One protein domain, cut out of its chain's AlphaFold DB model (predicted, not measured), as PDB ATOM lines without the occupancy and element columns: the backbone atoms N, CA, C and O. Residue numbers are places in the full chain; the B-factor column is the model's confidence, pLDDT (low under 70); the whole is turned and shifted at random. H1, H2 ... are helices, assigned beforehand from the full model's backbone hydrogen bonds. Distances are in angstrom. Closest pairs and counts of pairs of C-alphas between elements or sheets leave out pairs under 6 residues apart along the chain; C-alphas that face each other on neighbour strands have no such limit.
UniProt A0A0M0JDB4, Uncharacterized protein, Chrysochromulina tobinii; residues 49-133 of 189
ATOM      1  N   PHE A  49      65.031  50.268  13.798       49.22
ATOM      2  CA  PHE A  49      64.387  51.080  14.825       49.22
ATOM      3  C   PHE A  49      63.331  52.061  14.296       49.22
ATOM      4  O   PHE A  49      62.291  52.257  14.926       49.22
ATOM      5  N   ALA A  50      63.585  52.700  13.153       55.28
ATOM      6  CA  ALA A  50      62.643  53.654  12.570       55.28
ATOM      7  C   ALA A  50      61.455  52.944  11.911       55.28
ATOM      8  O   ALA A  50      60.353  53.478  11.913       55.28
ATOM      9  N   THR A  51      61.670  51.744  11.361       58.50
ATOM     10  CA  THR A  51      60.593  50.934  10.774       58.50
ATOM     11  C   THR A  51      59.750  50.272  11.853       58.50
ATOM     12  O   THR A  51      58.537  50.388  11.780       58.50
ATOM     13  N   LEU A  52      60.362  49.718  12.908       64.06
ATOM     14  CA  LEU A  52      59.645  49.130  14.044       64.06
ATOM     15  C   LEU A  52      58.722  50.153  14.712       64.06
ATOM     16  O   LEU A  52      57.549  49.881  14.929       64.06
ATOM     17  N   SER A  53      59.226  51.359  14.990       74.06
ATOM     18  CA  SER A  53      58.405  52.422  15.592       74.06
ATOM     19  C   SER A  53      57.289  52.930  14.674       74.06
ATOM     20  O   SER A  53      56.244  53.337  15.174       74.06
ATOM     21  N   LEU A  54      57.476  52.902  13.351       80.38
ATOM     22  CA  LEU A  54      56.443  53.289  12.388       80.38
ATOM     23  C   LEU A  54      55.372  52.195  12.245       80.38
ATOM     24  O   LEU A  54      54.188  52.485  12.357       80.38
ATOM     25  N   GLU A  55      55.790  50.942  12.061       80.94
ATOM     26  CA  GLU A  55      54.910  49.774  11.925       80.94
ATOM     27  C   GLU A  55      54.080  49.545  13.190       80.94
ATOM     28  O   GLU A  55      52.881  49.273  13.101       80.94
ATOM     29  N   LEU A  56      54.700  49.718  14.364       82.88
ATOM     30  CA  LEU A  56      54.018  49.646  15.652       82.88
ATOM     31  C   LEU A  56      52.973  50.758  15.784       82.88
ATOM     32  O   LEU A  56      51.826  50.468  16.106       82.88
ATOM     33  N   ARG A  57      53.323  52.008  15.453       83.31
ATOM     34  CA  ARG A  57      52.381  53.141  15.495       83.31
ATOM     35  C   ARG A  57      51.220  52.986  14.522       83.31
ATOM     36  O   ARG A  57      50.088  53.317  14.865       83.31
ATOM     37  N   ASP A  58      51.476  52.468  13.326       86.25
ATOM     38  CA  ASP A  58      50.428  52.197  12.342       86.25
ATOM     39  C   ASP A  58      49.479  51.093  12.838       86.25
ATOM     40  O   ASP A  58      48.262  51.178  12.650       86.25
ATOM     41  N   ALA A  59      50.014  50.062  13.495       84.44
ATOM     42  CA  ALA A  59      49.219  48.992  14.090       84.44
ATOM     43  C   ALA A  59      48.437  49.456  15.336       84.44
ATOM     44  O   ALA A  59      47.279  49.078  15.505       84.44
ATOM     45  N   GLU A  60      49.011  50.333  16.163       84.69
ATOM     46  CA  GLU A  60      48.323  50.992  17.281       84.69
ATOM     47  C   GLU A  60      47.181  51.890  16.793       84.69
ATOM     48  O   GLU A  60      46.070  51.820  17.320       84.69
ATOM     49  N   ALA A  61      47.410  52.685  15.746       84.81
ATOM     50  CA  ALA A  61      46.376  53.517  15.137       84.81
ATOM     51  C   ALA A  61      45.243  52.669  14.536       84.81
ATOM     52  O   ALA A  61      44.067  53.018  14.669       84.81
ATOM     53  N   ALA A  62      45.576  51.531  13.918       85.50
ATOM     54  CA  ALA A  62      44.585  50.573  13.431       85.50
ATOM     55  C   ALA A  62      43.757  49.979  14.585       85.50
ATOM     56  O   ALA A  62      42.529  49.919  14.489       85.50
ATOM     57  N   LEU A  63      44.403  49.623  15.701       86.25
ATOM     58  CA  LEU A  63      43.722  49.142  16.901       86.25
ATOM     59  C   LEU A  63      42.800  50.214  17.501       86.25
ATOM     60  O   LEU A  63      41.686  49.899  17.925       86.25
ATOM     61  N   ASP A  64      43.212  51.481  17.522       85.25
ATOM     62  CA  ASP A  64      42.383  52.573  18.039       85.25
ATOM     63  C   ASP A  64      41.179  52.876  17.126       85.25
ATOM     64  O   ASP A  64      40.056  53.075  17.606       85.25
ATOM     65  N   ALA A  65      41.360  52.775  15.808       85.94
ATOM     66  CA  ALA A  65      40.287  52.930  14.829       85.94
ATOM     67  C   ALA A  65      39.303  51.745  14.795       85.94
ATOM     68  O   ALA A  65      38.137  51.935  14.441       85.94
ATOM     69  N   ALA A  66      39.740  50.541  15.181       86.56
ATOM     70  CA  ALA A  66      38.934  49.322  15.151       86.56
ATOM     71  C   ALA A  66      37.665  49.431  16.023       86.56
ATOM     72  O   ALA A  66      37.714  49.879  17.176       86.56
ATOM     73  N   ARG A  67      36.514  49.019  15.478       82.38
ATOM     74  CA  ARG A  67      35.198  49.078  16.152       82.38
ATOM     75  C   ARG A  67      34.526  47.717  16.303       82.38
ATOM     76  O   ARG A  67      33.731  47.559  17.223       82.38
ATOM     77  N   ASP A  68      34.891  46.756  15.462       87.31
ATOM     78  CA  ASP A  68      34.279  45.430  15.401       87.31
ATOM     79  C   ASP A  68      35.259  44.344  15.858       87.31
ATOM     80  O   ASP A  68      36.478  44.505  15.736       87.31
ATOM     81  N   THR A  69      34.731  43.215  16.337       84.44
ATOM     82  CA  THR A  69      35.499  42.091  16.903       84.44
ATOM     83  C   THR A  69      36.622  41.617  15.979       84.44
ATOM     84  O   THR A  69      37.757  41.444  16.427       84.44
ATOM     85  N   ASP A  70      36.337  41.475  14.683       86.06
ATOM     86  CA  ASP A  70      37.301  40.990  13.690       86.06
ATOM     87  C   ASP A  70      38.435  42.000  13.468       86.06
ATOM     88  O   ASP A  70      39.609  41.636  13.449       86.06
ATOM     89  N   SER A  71      38.097  43.291  13.379       85.94
ATOM     90  CA  SER A  71      39.079  44.369  13.194       85.94
ATOM     91  C   SER A  71      40.006  44.536  14.402       85.94
ATOM     92  O   SER A  71      41.198  44.806  14.242       85.94
ATOM     93  N   ILE A  72      39.478  44.333  15.613       85.62
ATOM     94  CA  ILE A  72      40.253  44.368  16.858       85.62
ATOM     95  C   ILE A  72      41.192  43.167  16.913       85.62
ATOM     96  O   ILE A  72      42.379  43.338  17.177       85.62
ATOM     97  N   THR A  73      40.677  41.971  16.622       86.00
ATOM     98  CA  THR A  73      41.466  40.733  16.623       86.00
ATOM     99  C   THR A  73      42.608  40.819  15.616       86.00
ATOM    100  O   THR A  73      43.759  40.643  15.999       86.00
ATOM    101  N   ALA A  74      42.321  41.203  14.370       87.19
ATOM    102  CA  ALA A  74      43.336  41.351  13.330       87.19
ATOM    103  C   ALA A  74      44.407  42.393  13.698       87.19
ATOM    104  O   ALA A  74      45.586  42.211  13.402       87.19
ATOM    105  N   SER A  75      44.020  43.482  14.373       87.06
ATOM    106  CA  SER A  75      44.975  44.500  14.832       87.06
ATOM    107  C   SER A  75      45.861  43.986  15.974       87.06
ATOM    108  O   SER A  75      47.058  44.257  15.982       87.06
ATOM    109  N   LEU A  76      45.303  43.210  16.911       87.38
ATOM    110  CA  LEU A  76      46.058  42.567  17.994       87.38
ATOM    111  C   LEU A  76      46.997  41.469  17.472       87.38
ATOM    112  O   LEU A  76      48.127  41.362  17.942       87.38
ATOM    113  N   GLU A  77      46.561  40.680  16.490       87.69
ATOM    114  CA  GLU A  77      47.401  39.687  15.813       87.69
ATOM    115  C   GLU A  77      48.539  40.358  15.047       87.69
ATOM    116  O   GLU A  77      49.690  39.977  15.215       87.69
ATOM    117  N   LYS A  78      48.257  41.437  14.310       86.31
ATOM    118  CA  LYS A  78      49.295  42.211  13.622       86.31
ATOM    119  C   LYS A  78      50.319  42.799  14.598       86.31
ATOM    120  O   LYS A  78      51.513  42.756  14.326       86.31
ATOM    121  N   LEU A  79      49.870  43.331  15.738       85.88
ATOM    122  CA  LEU A  79      50.769  43.800  16.798       85.88
ATOM    123  C   LEU A  79      51.630  42.663  17.350       85.88
ATOM    124  O   LEU A  79      52.821  42.853  17.581       85.88
ATOM    125  N   ARG A  80      51.052  41.474  17.532       86.75
ATOM    126  CA  ARG A  80      51.793  40.281  17.949       86.75
ATOM    127  C   ARG A  80      52.833  39.866  16.921       86.75
ATOM    128  O   ARG A  80      53.954  39.591  17.327       86.75
ATOM    129  N   ASP A  81      52.484  39.831  15.643       86.56
ATOM    130  CA  ASP A  81      53.406  39.435  14.579       86.56
ATOM    131  C   ASP A  81      54.597  40.394  14.500       86.56
ATOM    132  O   ASP A  81      55.735  39.945  14.413       86.56
ATOM    133  N   ILE A  82      54.351  41.703  14.644       85.81
ATOM    134  CA  ILE A  82      55.413  42.713  14.742       85.81
ATOM    135  C   ILE A  82      56.296  42.425  15.964       85.81
ATOM    136  O   ILE A  82      57.513  42.337  15.844       85.81
ATOM    137  N   VAL A  83      55.712  42.235  17.149       85.25
ATOM    138  CA  VAL A  83      56.486  41.926  18.366       85.25
ATOM    139  C   VAL A  83      57.290  40.625  18.213       85.25
ATOM    140  O   VAL A  83      58.414  40.551  18.708       85.25
ATOM    141  N   ASP A  84      56.756  39.626  17.511       84.88
ATOM    142  CA  ASP A  84      57.415  38.343  17.251       84.88
ATOM    143  C   ASP A  84      58.567  38.457  16.251       84.88
ATOM    144  O   ASP A  84      59.615  37.845  16.455       84.88
ATOM    145  N   GLU A  85      58.404  39.261  15.201       83.75
ATOM    146  CA  GLU A  85      59.439  39.511  14.194       83.75
ATOM    147  C   GLU A  85      60.688  40.166  14.803       83.75
ATOM    148  O   GLU A  85      61.811  39.897  14.372       83.75
ATOM    149  N   TYR A  86      60.502  40.981  15.844       77.69
ATOM    150  CA  TYR A  86      61.576  41.725  16.503       77.69
ATOM    151  C   TYR A  86      62.044  41.123  17.846       77.69
ATOM    152  O   TYR A  86      62.838  41.763  18.537       77.69
ATOM    153  N   ASP A  87      61.609  39.902  18.199       76.19
ATOM    154  CA  ASP A  87      61.927  39.206  19.466       76.19
ATOM    155  C   ASP A  87      61.604  40.046  20.724       76.19
ATOM    156  O   ASP A  87      62.333  40.062  21.718       76.19
ATOM    157  N   GLY A  88      60.496  40.794  20.671       74.56
ATOM    158  CA  GLY A  88      60.030  41.677  21.739       74.56
ATOM    159  C   GLY A  88      60.061  43.170  21.395       74.56
ATOM    160  O   GLY A  88      60.358  43.597  20.280       74.56
ATOM    161  N   LEU A  89      59.731  43.997  22.393       75.44
ATOM    162  CA  LEU A  89      59.789  45.460  22.292       75.44
ATOM    163  C   LEU A  89      61.103  45.986  22.861       75.44
ATOM    164  O   LEU A  89      61.491  45.679  23.989       75.44
ATOM    165  N   GLN A  90      61.778  46.833  22.084       71.00
ATOM    166  CA  GLN A  90      63.058  47.411  22.476       71.00
ATOM    167  C   GLN A  90      62.868  48.618  23.403       71.00
ATOM    168  O   GLN A  90      62.946  49.769  22.984       71.00
ATOM    169  N   GLY A  91      62.654  48.344  24.691       71.81
ATOM    170  CA  GLY A  91      62.747  49.328  25.771       71.81
ATOM    171  C   GLY A  91      61.456  49.519  26.581       71.81
ATOM    172  O   GLY A  91      60.358  49.416  26.038       71.81
ATOM    173  N   PRO A  92      61.575  49.860  27.881       71.69
ATOM    174  CA  PRO A  92      60.446  49.878  28.813       71.69
ATOM    175  C   PRO A  92      59.378  50.925  28.468       71.69
ATOM    176  O   PRO A  92      58.203  50.690  28.722       71.69
ATOM    177  N   ALA A  93      59.766  52.050  27.857       73.94
ATOM    178  CA  ALA A  93      58.832  53.115  27.487       73.94
ATOM    179  C   ALA A  93      57.869  52.695  26.361       73.94
ATOM    180  O   ALA A  93      56.684  52.996  26.436       73.94
ATOM    181  N   LEU A  94      58.361  51.964  25.352       77.81
ATOM    182  CA  LEU A  94      57.534  51.464  24.245       77.81
ATOM    183  C   LEU A  94      56.596  50.351  24.714       77.81
ATOM    184  O   LEU A  94      55.426  50.327  24.348       77.81
ATOM    185  N   THR A  95      57.095  49.456  25.571       79.56
ATOM    186  CA  THR A  95      56.269  48.442  26.232       79.56
ATOM    187  C   THR A  95      55.138  49.089  27.029       79.56
ATOM    188  O   THR A  95      53.988  48.679  26.905       79.56
ATOM    189  N   GLU A  96      55.439  50.113  27.829       78.06
ATOM    190  CA  GLU A  96      54.440  50.813  28.637       78.06
ATOM    191  C   GLU A  96      53.398  51.546  27.777       78.06
ATOM    192  O   GLU A  96      52.203  51.462  28.066       78.06
ATOM    193  N   GLU A  97      53.823  52.223  26.707       80.69
ATOM    194  CA  GLU A  97      52.930  52.906  25.764       80.69
ATOM    195  C   GLU A  97      51.958  51.917  25.106       80.69
ATOM    196  O   GLU A  97      50.739  52.084  25.222       80.69
ATOM    197  N   LEU A  98      52.479  50.824  24.539       82.62
ATOM    198  CA  LEU A  98      51.663  49.795  23.897       82.62
ATOM    199  C   LEU A  98      50.685  49.145  24.887       82.62
ATOM    200  O   LEU A  98      49.495  49.002  24.595       82.62
ATOM    201  N   VAL A  99      51.151  48.776  26.088       83.50
ATOM    202  CA  VAL A  99      50.278  48.192  27.120       83.50
ATOM    203  C   VAL A  99      49.176  49.169  27.526       83.50
ATOM    204  O   VAL A  99      48.026  48.753  27.702       83.50
ATOM    205  N   ASN A 100      49.476  50.464  27.641       82.38
ATOM    206  CA  ASN A 100      48.481  51.480  27.973       82.38
ATOM    207  C   ASN A 100      47.428  51.649  26.872       82.38
ATOM    208  O   ASN A 100      46.238  51.738  27.193       82.38
ATOM    209  N   VAL A 101      47.823  51.635  25.596       83.50
ATOM    210  CA  VAL A 101      46.885  51.677  24.460       83.50
ATOM    211  C   VAL A 101      45.968  50.454  24.486       83.50
ATOM    212  O   VAL A 101      44.742  50.595  24.509       83.50
ATOM    213  N   MET A 102      46.538  49.251  24.586       84.81
ATOM    214  CA  MET A 102      45.756  48.013  24.619       84.81
ATOM    215  C   MET A 102      44.825  47.946  25.835       84.81
ATOM    216  O   MET A 102      43.670  47.530  25.713       84.81
ATOM    217  N   ARG A 103      45.289  48.384  27.013       83.88
ATOM    218  CA  ARG A 103      44.460  48.457  28.223       83.88
ATOM    219  C   ARG A 103      43.317  49.443  28.049       83.88
ATOM    220  O   ARG A 103      42.189  49.112  28.397       83.88
ATOM    221  N   THR A 104      43.596  50.638  27.541       84.88
ATOM    222  CA  THR A 104      42.573  51.670  27.332       84.88
ATOM    223  C   THR A 104      41.505  51.158  26.374       84.88
ATOM    224  O   THR A 104      40.313  51.272  26.664       84.88
ATOM    225  N   LYS A 105      41.923  50.481  25.297       83.06
ATOM    226  CA  LYS A 105      41.008  49.836  24.358       83.06
ATOM    227  C   LYS A 105      40.168  48.754  25.035       83.06
ATOM    228  O   LYS A 105      38.942  48.807  24.943       83.06
ATOM    229  N   ARG A 106      40.799  47.840  25.784       84.31
ATOM    230  CA  ARG A 106      40.105  46.807  26.567       84.31
ATOM    231  C   ARG A 106      39.076  47.416  27.508       84.31
ATOM    232  O   ARG A 106      37.928  47.006  27.464       84.31
ATOM    233  N   LEU A 107      39.456  48.397  28.327       84.06
ATOM    234  CA  LEU A 107      38.558  49.049  29.287       84.06
ATOM    235  C   LEU A 107      37.389  49.754  28.591       84.06
ATOM    236  O   LEU A 107      36.267  49.685  29.080       84.06
ATOM    237  N   SER A 108      37.631  50.390  27.441       83.69
ATOM    238  CA  SER A 108      36.577  51.064  26.670       83.69
ATOM    239  C   SER A 108      35.546  50.099  26.078       83.69
ATOM    240  O   SER A 108      34.402  50.485  25.855       83.69
ATOM    241  N   LEU A 109      35.949  48.850  25.830       82.38
ATOM    242  CA  LEU A 109      35.106  47.817  25.234       82.38
ATOM    243  C   LEU A 109      34.672  46.750  26.249       82.38
ATOM    244  O   LEU A 109      33.873  45.873  25.916       82.38
ATOM    245  N   GLN A 110      35.155  46.820  27.489       80.50
ATOM    246  CA  GLN A 110      34.842  45.860  28.536       80.50
ATOM    247  C   GLN A 110      33.344  45.915  28.859       80.50
ATOM    248  O   GLN A 110      32.795  46.974  29.152       80.50
ATOM    249  N   GLY A 111      32.674  44.763  28.795       75.06
ATOM    250  CA  GLY A 111      31.221  44.672  28.978       75.06
ATOM    251  C   GLY A 111      30.402  44.887  27.700       75.06
ATOM    252  O   GLY A 111      29.176  44.821  27.754       75.06
ATOM    253  N   THR A 112      31.048  45.098  26.549       79.62
ATOM    254  CA  THR A 112      30.388  45.062  25.235       79.62
ATOM    255  C   THR A 112      30.443  43.658  24.634       79.62
ATOM    256  O   THR A 112      31.320  42.862  24.961       79.62
ATOM    257  N   THR A 113      29.535  43.344  23.705       79.50
ATOM    258  CA  THR A 113      29.579  42.076  22.952       79.50
ATOM    259  C   THR A 113      30.802  41.962  22.040       79.50
ATOM    260  O   THR A 113      31.172  40.855  21.658       79.50
ATOM    261  N   VAL A 114      31.425  43.101  21.724       80.12
ATOM    262  CA  VAL A 114      32.591  43.235  20.846       80.12
ATOM    263  C   VAL A 114      33.860  42.708  21.518       80.12
ATOM    264  O   VAL A 114      34.719  42.136  20.853       80.12
ATOM    265  N   TRP A 115      33.974  42.850  22.841       79.75
ATOM    266  CA  TRP A 115      35.123  42.374  23.611       79.75
ATOM    267  C   TRP A 115      34.806  41.061  24.328       79.75
ATOM    268  O   TRP A 115      34.728  41.025  25.551       79.75
ATOM    269  N   ASN A 116      34.597  39.981  23.571       75.38
ATOM    270  CA  ASN A 116      34.329  38.654  24.135       75.38
ATOM    271  C   ASN A 116      35.069  37.545  23.376       75.38
ATOM    272  O   ASN A 116      34.966  37.449  22.155       75.38
ATOM    273  N   GLY A 117      35.752  36.662  24.113       76.88
ATOM    274  CA  GLY A 117      36.352  35.434  23.582       76.88
ATOM    275  C   GLY A 117      37.604  35.678  22.737       76.88
ATOM    276  O   GLY A 117      38.706  35.741  23.274       76.88
ATOM    277  N   ILE A 118      37.431  35.824  21.423       74.62
ATOM    278  CA  ILE A 118      38.519  35.879  20.427       74.62
ATOM    279  C   ILE A 118      39.472  37.076  20.646       74.62
ATOM    280  O   ILE A 118      40.672  36.852  20.822       74.62
ATOM    281  N   PRO A 119      38.997  38.337  20.722       76.81
ATOM    282  CA  PRO A 119      39.874  39.478  20.994       76.81
ATOM    283  C   PRO A 119      40.511  39.419  22.387       76.81
ATOM    284  O   PRO A 119      41.597  39.958  22.583       76.81
ATOM    285  N   GLU A 120      39.878  38.752  23.358       82.50
ATOM    286  CA  GLU A 120      40.454  38.575  24.692       82.50
ATOM    287  C   GLU A 120      41.602  37.555  24.689       82.50
ATOM    288  O   GLU A 120      42.625  37.782  25.335       82.50
ATOM    289  N   GLU A 121      41.482  36.470  23.925       84.00
ATOM    290  CA  GLU A 121      42.567  35.509  23.726       84.00
ATOM    291  C   GLU A 121      43.749  36.137  22.975       84.00
ATOM    292  O   GLU A 121      44.888  36.028  23.439       84.00
ATOM    293  N   ALA A 122      43.487  36.871  21.887       82.38
ATOM    294  CA  ALA A 122      44.515  37.598  21.142       82.38
ATOM    295  C   ALA A 122      45.240  38.624  22.031       82.38
ATOM    296  O   ALA A 122      46.473  38.667  22.067       82.38
ATOM    297  N   TYR A 123      44.485  39.385  22.827       85.62
ATOM    298  CA  TYR A 123      45.028  40.321  23.810       85.62
ATOM    299  C   TYR A 123      45.900  39.618  24.859       85.62
ATOM    300  O   TYR A 123      47.022  40.049  25.118       85.62
ATOM    301  N   ASN A 124      45.427  38.519  25.452       84.56
ATOM    302  CA  ASN A 124      46.185  37.781  26.465       84.56
ATOM    303  C   ASN A 124      47.456  37.148  25.881       84.56
ATOM    304  O   ASN A 124      48.500  37.144  26.536       84.56
ATOM    305  N   SER A 125      47.391  36.641  24.647       84.31
ATOM    306  CA  SER A 125      48.557  36.108  23.940       84.31
ATOM    307  C   SER A 125      49.606  37.191  23.703       84.31
ATOM    308  O   SER A 125      50.790  36.938  23.913       84.31
ATOM    309  N   LEU A 126      49.186  38.385  23.281       84.12
ATOM    310  CA  LEU A 126      50.080  39.521  23.076       84.12
ATOM    311  C   LEU A 126      50.680  40.003  24.405       84.12
ATOM    312  O   LEU A 126      51.896  40.152  24.518       84.12
ATOM    313  N   MET A 127      49.859  40.145  25.448       82.81
ATOM    314  CA  MET A 127      50.317  40.570  26.774       82.81
ATOM    315  C   MET A 127      51.366  39.639  27.379       82.81
ATOM    316  O   MET A 127      52.309  40.125  27.991       82.81
ATOM    317  N   ARG A 128      51.273  38.318  27.173       82.75
ATOM    318  CA  ARG A 128      52.299  37.370  27.650       82.75
ATOM    319  C   ARG A 128      53.674  37.592  27.020       82.75
ATOM    320  O   ARG A 128      54.670  37.203  27.621       82.75
ATOM    321  N   LYS A 129      53.732  38.181  25.824       80.31
ATOM    322  CA  LYS A 129      54.988  38.482  25.122       80.31
ATOM    323  C   LYS A 129      55.523  39.860  25.479       80.31
ATOM    324  O   LYS A 129      56.711  40.018  25.718       80.31
ATOM    325  N   VAL A 130      54.625  40.838  25.538       81.06
ATOM    326  CA  VAL A 130      54.959  42.240  25.800       81.06
ATOM    327  C   VAL A 130      55.290  42.473  27.277       81.06
ATOM    328  O   VAL A 130      56.261  43.157  27.588       81.06
ATOM    329  N   ASP A 131      54.512  41.889  28.188       76.44
ATOM    330  CA  ASP A 131      54.687  42.024  29.635       76.44
ATOM    331  C   ASP A 131      54.353  40.700  30.357       76.44
ATOM    332  O   ASP A 131      53.285  40.561  30.967       76.44
ATOM    333  N   PRO A 132      55.263  39.704  30.310       73.94
ATOM    334  CA  PRO A 132      55.035  38.375  30.887       73.94
ATOM    335  C   PRO A 132      54.748  38.402  32.392       73.94
ATOM    336  O   PRO A 132      54.079  37.514  32.914       73.94
ATOM    337  N   TRP A 133      55.237  39.426  33.092       70.25
ATOM    338  CA  TRP A 133      55.077  39.583  34.536       70.25
ATOM    339  C   TRP A 133      53.981  40.583  34.906       70.25
ATOM    340  O   TRP A 133      53.800  40.868  36.092       70.25
TER     341      TRP A 133
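AT A GLANCE: This is residues 49 to 133 of the 189 residues of an uncharacterized protein of Chrysochromulina tobinii (UniProt A0A0M0JDB4). Look for four helices at a shallow tilt to their neighbours, an up-and-down bundle with H3, the longest by residues, at one corner of a four-cornered ring whose order round is H3, H1, H2, H4. The two helical hairpins H1-H2 and H3-H4 make the ring, with the H2-H4 side the closest centre to centre and H3 held to its two neighbours by fewer pairs of C-alphas. The printed part has 85 residues with four named helices, in chain order H1, H2, H3, H4, and no named strand; its class is all helix. It is compact, with a radius of gyration of the C-alphas of 12.0 A, and rounded, spanning 36 by 26 by 18 A.

IN THESE COORDINATES: Find C-alpha 92 at (60.446, 49.878, 28.813); from there H3, residues 92 to 109, runs 25.7 A to C-alpha 109 at (35.106, 47.817, 25.234). Go back to C-alpha 49 at (64.387, 51.080, 14.825), where H1, residues 49 to 65, begins its 24.2 A. H2, residues 69 to 85, is also 24.2 A long. H4, residues 118 to 130, covers 18.4 A and ends at C-alpha 130 at (54.959, 42.240, 25.800).

HOW THE PARTS SIT: Start from H3, which touches H1 through its residues 98 to 105 alone, meeting residues 60 to 64 of H1 alone. Their closest C-alphas are those of Lys 105 and Asp 64, 7.0 A apart, and the two run the same way at a shallow tilt of 11 degrees. H3 touches H4 with its residues 95 to 102 alone, closest at the C-alphas of Thr 95 and Val 130, 6.4 A, opposite ways at a shallow tilt of 16 degrees; the two are a helical hairpin. Next look at the hairpin H1 and H2, which touch at a shallow tilt of 13 degrees, opposite ways, with the C-alphas of Leu 63 and Ser 75 closest at 5.2 A. H2 touches H4 at the C-alphas of Thr 73 and Pro 119, 4.8 A, the same way at a shallow tilt of 21 degrees, their centres 9.1 A apart. H1 and H4 are apart, and so are H2 and H3. In the backbones of H1, H2 and H3 every O i to N i+4 pair is within hydrogen-bond range; in H4 8 of 9 are.

THE WHOLE: The two C-alphas farthest apart are those of Phe 49 and Thr 113, 36.9 A. The printed part has no cut; the link from H1 to H2 is tight, those from H2 to H3 and from H3 to H4 are short. The mean pLDDT of the printed part is 80.7, and you will find values under 70 at residues 49 to 52, which belong to H1.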